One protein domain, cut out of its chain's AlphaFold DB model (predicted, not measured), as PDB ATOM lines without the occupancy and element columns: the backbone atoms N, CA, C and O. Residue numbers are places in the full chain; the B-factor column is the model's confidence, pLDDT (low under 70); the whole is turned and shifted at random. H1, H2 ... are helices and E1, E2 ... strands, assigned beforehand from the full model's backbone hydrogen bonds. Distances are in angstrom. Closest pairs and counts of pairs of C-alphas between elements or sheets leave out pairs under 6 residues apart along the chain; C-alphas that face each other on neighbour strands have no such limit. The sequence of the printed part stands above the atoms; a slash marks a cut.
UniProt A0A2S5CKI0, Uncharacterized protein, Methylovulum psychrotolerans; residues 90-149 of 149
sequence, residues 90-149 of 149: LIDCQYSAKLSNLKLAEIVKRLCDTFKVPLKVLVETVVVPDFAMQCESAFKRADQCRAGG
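Overview. This is residues 90 to 149 of the 149 residues of an uncharacterized protein of Methylovulum psychrotolerans (UniProt A0A2S5CKI0). A curved ribbon of two antiparallel strands, E1 and E2, has two helices side by side over one of its faces, with H1 nearer E1 and H2 nearer E2, while the other face is bare. The helices run opposite ways, and the long link, residues 116 to 126, arches over H1 on the side away from the ribbon. The printed part has 60 residues, with two named strands and two named helices in the order E1, H1, E2, H2; the class is mixed, helices and strands. The whole is compact and rounded, with a radius of gyration of the C-alphas of 10.7 A and spans of 27 by 23 by 18 A.

Arrangement. E1, residues 94 to 103, and E2, residues 127 to 137, are antiparallel neighbours at 178 degrees. N 99 and O 131 are 2.8 A apart, within hydrogen-bond range, as are N 131 and O 99 at 2.8 A. E1 bends by 95 degrees at residue 100, and E2 bends by 94 degrees at residue 134. The closest C-alphas of E1 and H1, residues 104 to 115, are those of Leu 99 and Ile 107, 7.4 A apart. Those of E2 and H2, residues 138 to 147, are Met 133 and Arg 141, 6.5 A apart. H1 and H2 only just touch, with 3 pairs of C-alphas within 8 A, the closest being those of Leu 111 and Ala 138 at 6.8 A. They stand at a shallow tilt of 10 degrees, opposite ways. In H1 and H2 every O i to N i+4 pair is within hydrogen-bond range.

Along the chain. E1 begins at C-alpha 94 (-8.476, 69.752, 10.428) and is 21.6 A long; E2 is 21.3 A long. H1 measures 16.8 A from C-alpha 104 to C-alpha 115. H2 measures 15.0 A and ends at C-alpha 147 (-16.648, 76.620, -7.386).

Size, cuts and confidence. The two C-alphas farthest apart, of Leu 122 and Cys 135, are 27.7 A apart. The printed part has no cut and ends at residue 149, the chain's last. The links E1 to H1 and E2 to H2 are tight; H1 to E2, 11 residues, is long. The mean pLDDT of the printed part is 83.4, and residues 146 to 149 are under 70.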
ATOM      1  N   LEU A  90     -11.772  77.529  11.402       88.44
ATOM      2  CA  LEU A  90     -12.123  76.835  10.159       88.44
ATOM      3  C   LEU A  90     -10.921  76.632   9.228       88.44
ATOM      4  O   LEU A  90     -11.010  75.826   8.300       88.44
ATOM      5  N   ILE A  91      -9.830  77.374   9.449       87.69
ATOM      6  CA  ILE A  91      -8.588  77.307   8.671       87.69
ATOM      7  C   ILE A  91      -7.555  76.444   9.395       87.69
ATOM      8  O   ILE A  91      -6.968  75.550   8.789       87.69
ATOM      9  N   ASP A  92      -7.338  76.727  10.680       86.44
ATOM     10  CA  ASP A  92      -6.256  76.157  11.478       86.44
ATOM     11  C   ASP A  92      -6.559  74.700  11.891       86.44
ATOM     12  O   ASP A  92      -5.635  73.904  12.070       86.44
ATOM     13  N   CYS A  93      -7.837  74.322  12.041       84.75
ATOM     14  CA  CYS A  93      -8.226  72.975  12.456       84.75
ATOM     15  C   CYS A  93      -8.557  72.063  11.268       84.75
ATOM     16  O   CYS A  93      -9.293  72.428  10.351       84.75
ATOM     17  N   GLN A  94      -8.067  70.823  11.335       84.88
ATOM     18  CA  GLN A  94      -8.476  69.752  10.428       84.88
ATOM     19  C   GLN A  94      -9.747  69.085  10.949       84.88
ATOM     20  O   GLN A  94      -9.888  68.841  12.150       84.88
ATOM     21  N   TYR A  95     -10.657  68.753  10.039       83.25
ATOM     22  CA  TYR A  95     -11.889  68.050  10.373       83.25
ATOM     23  C   TYR A  95     -12.236  67.034   9.289       83.25
ATOM     24  O   TYR A  95     -11.838  67.166   8.132       83.25
ATOM     25  N   SER A  96     -12.975  66.001   9.676       84.81
ATOM     26  CA  SER A  96     -13.445  64.962   8.767       84.81
ATOM     27  C   SER A  96     -14.931  64.759   8.990       84.81
ATOM     28  O   SER A  96     -15.372  64.523  10.114       84.81
ATOM     29  N   ALA A  97     -15.701  64.837   7.913       86.44
ATOM     30  CA  ALA A  97     -17.139  64.638   7.944       86.44
ATOM     31  C   ALA A  97     -17.629  64.124   6.596       86.44
ATOM     32  O   ALA A  97     -17.134  64.519   5.539       86.44
ATOM     33  N   LYS A  98     -18.644  63.262   6.650       88.44
ATOM     34  CA  LYS A  98     -19.417  62.839   5.488       88.44
ATOM     35  C   LYS A  98     -20.864  63.253   5.714       88.44
ATOM     36  O   LYS A  98     -21.476  62.862   6.705       88.44
ATOM     37  N   LEU A  99     -21.373  64.082   4.818       87.38
ATOM     38  CA  LEU A  99     -22.698  64.680   4.849       87.38
ATOM     39  C   LEU A  99     -23.316  64.508   3.461       87.38
ATOM     40  O   LEU A  99     -22.622  64.611   2.458       87.38
ATOM     41  N   SER A 100     -24.608  64.240   3.374       88.06
ATOM     42  CA  SER A 100     -25.279  64.062   2.086       88.06
ATOM     43  C   SER A 100     -26.680  64.640   2.137       88.06
ATOM     44  O   SER A 100     -27.277  64.737   3.213       88.06
ATOM     45  N   ASN A 101     -27.184  65.031   0.967       88.25
ATOM     46  CA  ASN A 101     -28.522  65.593   0.783       88.25
ATOM     47  C   ASN A 101     -28.812  66.817   1.672       88.25
ATOM     48  O   ASN A 101     -29.900  66.940   2.233       88.25
ATOM     49  N   LEU A 102     -27.838  67.722   1.805       87.94
ATOM     50  CA  LEU A 102     -27.970  68.975   2.556       87.94
ATOM     51  C   LEU A 102     -27.677  70.174   1.656       87.94
ATOM     52  O   LEU A 102     -26.852  70.090   0.743       87.94
ATOM     53  N   LYS A 103     -28.300  71.319   1.932       89.50
ATOM     54  CA  LYS A 103     -27.885  72.594   1.324       89.50
ATOM     55  C   LYS A 103     -26.496  72.985   1.843       89.50
ATOM     56  O   LYS A 103     -26.147  72.692   2.990       89.50
ATOM     57  N   LEU A 104     -25.721  73.729   1.050       87.31
ATOM     58  CA  LEU A 104     -24.412  74.245   1.474       87.31
ATOM     59  C   LEU A 104     -24.517  75.047   2.779       87.31
ATOM     60  O   LEU A 104     -23.695  74.875   3.672       87.31
ATOM     61  N   ALA A 105     -25.567  75.858   2.930       89.44
ATOM     62  CA  ALA A 105     -25.827  76.605   4.159       89.44
ATOM     63  C   ALA A 105     -25.937  75.702   5.404       89.44
ATOM     64  O   ALA A 105     -25.451  76.060   6.473       89.44
ATOM     65  N   GLU A 106     -26.536  74.515   5.275       90.31
ATOM     66  CA  GLU A 106     -26.687  73.558   6.376       90.31
ATOM     67  C   GLU A 106     -25.368  72.850   6.690       90.31
ATOM     68  O   GLU A 106     -25.052  72.625   7.860       90.31
ATOM     69  N   ILE A 107     -24.580  72.536   5.658       89.38
ATOM     70  CA  ILE A 107     -23.231  71.978   5.804       89.38
ATOM     71  C   ILE A 107     -22.336  72.978   6.544       89.38
ATOM     72  O   ILE A 107     -21.765  72.641   7.582       89.38
ATOM     73  N   VAL A 108     -22.265  74.222   6.062       89.44
ATOM     74  CA  VAL A 108     -21.449  75.283   6.671       89.44
ATOM     75  C   VAL A 108     -21.921  75.575   8.092       89.44
ATOM     76  O   VAL A 108     -21.089  75.700   8.986       89.44
ATOM     77  N   LYS A 109     -23.235  75.582   8.348       91.75
ATOM     78  CA  LYS A 109     -23.780  75.724   9.705       91.75
ATOM     79  C   LYS A 109     -23.253  74.647  10.653       91.75
ATOM     80  O   LYS A 109     -22.765  74.986  11.724       91.75
ATOM     81  N   ARG A 110     -23.266  73.371  10.253       91.00
ATOM     82  CA  ARG A 110     -22.736  72.269  11.085       91.00
ATOM     83  C   ARG A 110     -21.238  72.415  11.371       91.00
ATOM     84  O   ARG A 110     -20.796  72.122  12.484       91.00
ATOM     85  N   LEU A 111     -20.465  72.880  10.389       89.94
ATOM     86  CA  LEU A 111     -19.033  73.144  10.565       89.94
ATOM     87  C   LEU A 111     -18.820  74.299  11.551       89.94
ATOM     88  O   LEU A 111     -18.123  74.142  12.552       89.94
ATOM     89  N   CYS A 112     -19.491  75.428  11.334       91.62
ATOM     90  CA  CYS A 112     -19.448  76.586  12.223       91.62
ATOM     91  C   CYS A 112     -19.891  76.250  13.659       91.62
ATOM     92  O   CYS A 112     -19.233  76.677  14.608       91.62
ATOM     93  N   ASP A 113     -20.928  75.426  13.839       91.62
ATOM     94  CA  ASP A 113     -21.420  74.987  15.153       91.62
ATOM     95  C   ASP A 113     -20.403  74.115  15.908       91.62
ATOM     96  O   ASP A 113     -20.332  74.170  17.144       91.62
ATOM     97  N   THR A 114     -19.604  73.331  15.177       90.75
ATOM     98  CA  THR A 114     -18.512  72.518  15.739       90.75
ATOM     99  C   THR A 114     -17.414  73.411  16.309       90.75
ATOM    100  O   THR A 114     -16.994  73.221  17.449       90.75
ATOM    101  N   PHE A 115     -17.009  74.433  15.553       89.62
ATOM    102  CA  PHE A 115     -15.920  75.344  15.922       89.62
ATOM    103  C   PHE A 115     -16.371  76.591  16.697       89.62
ATOM    104  O   PHE A 115     -15.549  77.436  17.043       89.62
ATOM    105  N   LYS A 116     -17.675  76.711  16.982       89.81
ATOM    106  CA  LYS A 116     -18.292  77.875  17.643       89.81
ATOM    107  C   LYS A 116     -18.004  79.194  16.919       89.81
ATOM    108  O   LYS A 116     -17.831  80.237  17.548       89.81
ATOM    109  N   VAL A 117     -17.983  79.146  15.590       90.56
ATOM    110  CA  VAL A 117     -17.797  80.317  14.729       90.56
ATOM    111  C   VAL A 117     -19.168  80.896  14.373       90.56
ATOM    112  O   VAL A 117     -20.007  80.162  13.854       90.56
ATOM    113  N   PRO A 118     -19.429  82.191  14.622       87.62
ATOM    114  CA  PRO A 118     -20.677  82.821  14.204       87.62
ATOM    115  C   PRO A 118     -20.850  82.758  12.681       87.62
ATOM    116  O   PRO A 118     -19.944  83.124  11.936       87.62
ATOM    117  N   LEU A 119     -22.027  82.330  12.219       89.44
ATOM    118  CA  LEU A 119     -22.354  82.226  10.797       89.44
ATOM    119  C   LEU A 119     -23.547  83.115  10.452       89.44
ATOM    120  O   LEU A 119     -24.590  83.053  11.101       89.44
ATOM    121  N   LYS A 120     -23.416  83.882   9.367       88.25
ATOM    122  CA  LYS A 120     -24.519  84.611   8.741       88.25
ATOM    123  C   LYS A 120     -24.709  84.109   7.313       88.25
ATOM    124  O   LYS A 120     -23.830  84.276   6.476       88.25
ATOM    125  N   VAL A 121     -25.864  83.511   7.040       87.88
ATOM    126  CA  VAL A 121     -26.245  83.061   5.696       87.88
ATOM    127  C   VAL A 121     -27.061  84.167   5.034       87.88
ATOM    128  O   VAL A 121     -28.046  84.626   5.605       87.88
ATOM    129  N   LEU A 122     -26.630  84.617   3.854       85.88
ATOM    130  CA  LEU A 122     -27.296  85.690   3.102       85.88
ATOM    131  C   LEU A 122     -28.098  85.177   1.903       85.88
ATOM    132  O   LEU A 122     -29.018  85.850   1.454       85.88
ATOM    133  N   VAL A 123     -27.732  84.009   1.375       86.62
ATOM    134  CA  VAL A 123     -28.293  83.449   0.144       86.62
ATOM    135  C   VAL A 123     -28.523  81.956   0.339       86.62
ATOM    136  O   VAL A 123     -27.698  81.267   0.942       86.62
ATOM    137  N   GLU A 124     -29.647  81.459  -0.169       83.06
ATOM    138  CA  GLU A 124     -29.921  80.027  -0.218       83.06
ATOM    139  C   GLU A 124     -29.228  79.363  -1.408       83.06
ATOM    140  O   GLU A 124     -29.149  79.922  -2.499       83.06
ATOM    141  N   THR A 125     -28.763  78.133  -1.208       82.44
ATOM    142  CA  THR A 125     -28.092  77.343  -2.244       82.44
ATOM    143  C   THR A 125     -28.902  76.104  -2.604       82.44
ATOM    144  O   THR A 125     -29.742  75.640  -1.827       82.44
ATOM    145  N   VAL A 126     -28.577  75.512  -3.754       84.81
ATOM    146  CA  VAL A 126     -29.047  74.173  -4.124       84.81
ATOM    147  C   VAL A 126     -28.522  73.104  -3.157       84.81
ATOM    148  O   VAL A 126     -27.601  73.339  -2.364       84.81
ATOM    149  N   VAL A 127     -29.158  71.934  -3.197       84.62
ATOM    150  CA  VAL A 127     -28.769  70.767  -2.400       84.62
ATOM    151  C   VAL A 127     -27.479  70.180  -2.957       84.62
ATOM    152  O   VAL A 127     -27.355  69.965  -4.161       84.62
ATOM    153  N   VAL A 128     -26.542  69.888  -2.061       83.12
ATOM    154  CA  VAL A 128     -25.324  69.144  -2.368       83.12
ATOM    155  C   VAL A 128     -25.627  67.655  -2.148       83.12
ATOM    156  O   VAL A 128     -25.929  67.269  -1.012       83.12
ATOM    157  N   PRO A 129     -25.594  66.814  -3.200       79.00
ATOM    158  CA  PRO A 129     -25.966  65.402  -3.091       79.00
ATOM    159  C   PRO A 129     -25.003  64.636  -2.180       79.00
ATOM    160  O   PRO A 129     -25.442  63.980  -1.239       79.00
ATOM    161  N   ASP A 130     -23.696  64.823  -2.373       84.25
ATOM    162  CA  ASP A 130     -22.652  64.224  -1.546       84.25
ATOM    163  C   ASP A 130     -21.582  65.255  -1.181       84.25
ATOM    164  O   ASP A 130     -20.953  65.871  -2.044       84.25
ATOM    165  N   PHE A 131     -21.344  65.413   0.118       84.56
ATOM    166  CA  PHE A 131     -20.277  66.227   0.683       84.56
ATOM    167  C   PHE A 131     -19.400  65.363   1.589       84.56
ATOM    168  O   PHE A 131     -19.841  64.783   2.579       84.56
ATOM    169  N   ALA A 132     -18.116  65.288   1.275       83.06
ATOM    170  CA  ALA A 132     -17.145  64.602   2.113       83.06
ATOM    171  C   ALA A 132     -15.894  65.456   2.237       83.06
ATOM    172  O   ALA A 132     -15.416  65.966   1.224       83.06
ATOM    173  N   MET A 133     -15.385  65.573   3.459       82.62
ATOM    174  CA  MET A 133     -14.102  66.194   3.770       82.62
ATOM    175  C   MET A 133     -13.215  65.191   4.507       82.62
ATOM    176  O   MET A 133     -13.696  64.475   5.394       82.62
ATOM    177  N   GLN A 134     -11.942  65.112   4.120       77.75
ATOM    178  CA  GLN A 134     -10.969  64.183   4.702       77.75
ATOM    179  C   GLN A 134      -9.727  64.940   5.169       77.75
ATOM    180  O   GLN A 134      -8.907  65.340   4.347       77.75
ATOM    181  N   CYS A 135      -9.592  65.109   6.488       75.06
ATOM    182  CA  CYS A 135      -8.441  65.738   7.150       75.06
ATOM    183  C   CYS A 135      -7.991  67.061   6.504       75.06
ATOM    184  O   CYS A 135      -6.804  67.373   6.436       75.06
ATOM    185  N   GLU A 136      -8.949  67.848   6.027       75.12
ATOM    186  CA  GLU A 136      -8.711  69.159   5.435       75.12
ATOM    187  C   GLU A 136      -9.357  70.245   6.292       75.12
ATOM    188  O   GLU A 136     -10.198  69.969   7.155       75.12
ATOM    189  N   SER A 137      -8.937  71.491   6.080       78.38
ATOM    190  CA  SER A 137      -9.569  72.622   6.745       78.38
ATOM    191  C   SER A 137     -10.997  72.795   6.229       78.38
ATOM    192  O   SER A 137     -11.272  72.665   5.030       78.38
ATOM    193  N   ALA A 138     -11.920  73.094   7.144       78.38
ATOM    194  CA  ALA A 138     -13.337  73.268   6.828       78.38
ATOM    195  C   ALA A 138     -13.558  74.329   5.740       78.38
ATOM    196  O   ALA A 138     -14.415  74.159   4.872       78.38
ATOM    197  N   PHE A 139     -12.741  75.385   5.751       78.31
ATOM    198  CA  PHE A 139     -12.784  76.439   4.746       78.31
ATOM    199  C   PHE A 139     -12.463  75.940   3.333       78.31
ATOM    200  O   PHE A 139     -13.244  76.166   2.409       78.31
ATOM    201  N   LYS A 140     -11.345  75.221   3.167       77.38
ATOM    202  CA  LYS A 140     -10.861  74.795   1.846       77.38
ATOM    203  C   LYS A 140     -11.893  73.932   1.120       77.38
ATOM    204  O   LYS A 140     -12.100  74.086  -0.082       77.38
ATOM    205  N   ARG A 141     -12.571  73.048   1.855       80.94
ATOM    206  CA  ARG A 141     -13.569  72.162   1.261       80.94
ATOM    207  C   ARG A 141     -14.860  72.879   0.884       80.94
ATOM    208  O   ARG A 141     -15.422  72.604  -0.174       80.94
ATOM    209  N   ALA A 142     -15.324  73.792   1.738       76.56
ATOM    210  CA  ALA A 142     -16.521  74.578   1.463       76.56
ATOM    211  C   ALA A 142     -16.350  75.447   0.206       76.56
ATOM    212  O   ALA A 142     -17.266  75.515  -0.615       76.56
ATOM    213  N   ASP A 143     -15.171  76.047   0.019       77.88
ATOM    214  CA  ASP A 143     -14.873  76.872  -1.153       77.88
ATOM    215  C   ASP A 143     -14.853  76.056  -2.460       77.88
ATOM    216  O   ASP A 143     -15.469  76.439  -3.454       77.88
ATOM    217  N   GLN A 144     -14.277  74.849  -2.438       76.69
ATOM    218  CA  GLN A 144     -14.307  73.950  -3.598       76.69
ATOM    219  C   GLN A 144     -15.739  73.570  -4.017       76.69
ATOM    220  O   GLN A 144     -16.035  73.487  -5.209       76.69
ATOM    221  N   CYS A 145     -16.638  73.347  -3.054       70.44
ATOM    222  CA  CYS A 145     -18.043  73.056  -3.345       70.44
ATOM    223  C   CYS A 145     -18.778  74.247  -3.965       70.44
ATOM    224  O   CYS A 145     -19.697  74.038  -4.751       70.44
ATOM    225  N   ARG A 146     -18.373  75.481  -3.645       68.81
ATOM    226  CA  ARG A 146     -18.916  76.687  -4.279       68.81
ATOM    227  C   ARG A 146     -18.462  76.816  -5.735       68.81
ATOM    228  O   ARG A 146     -19.263  77.209  -6.570       68.81
ATOM    229  N   ALA A 147     -17.203  76.499  -6.035       68.62
ATOM    230  CA  ALA A 147     -16.648  76.620  -7.386       68.62
ATOM    231  C   ALA A 147     -17.171  75.560  -8.379       68.62
ATOM    232  O   ALA A 147     -17.050  75.747  -9.586       68.62
ATOM    233  N   GLY A 148     -17.711  74.442  -7.881       60.00
ATOM    234  CA  GLY A 148     -18.205  73.326  -8.697       60.00
ATOM    235  C   GLY A 148     -19.725  73.261  -8.886       60.00
ATOM    236  O   GLY A 148     -20.205  72.222  -9.337       60.00
ATOM    237  N   GLY A 149     -20.465  74.300  -8.484       46.72
ATOM    238  CA  GLY A 149     -21.929  74.393  -8.589       46.72
ATOM    239  C   GLY A 149     -22.407  75.267  -9.739       46.72
ATOM    240  O   GLY A 149     -21.689  76.230 -10.086       46.72
TER     241      GLY A 149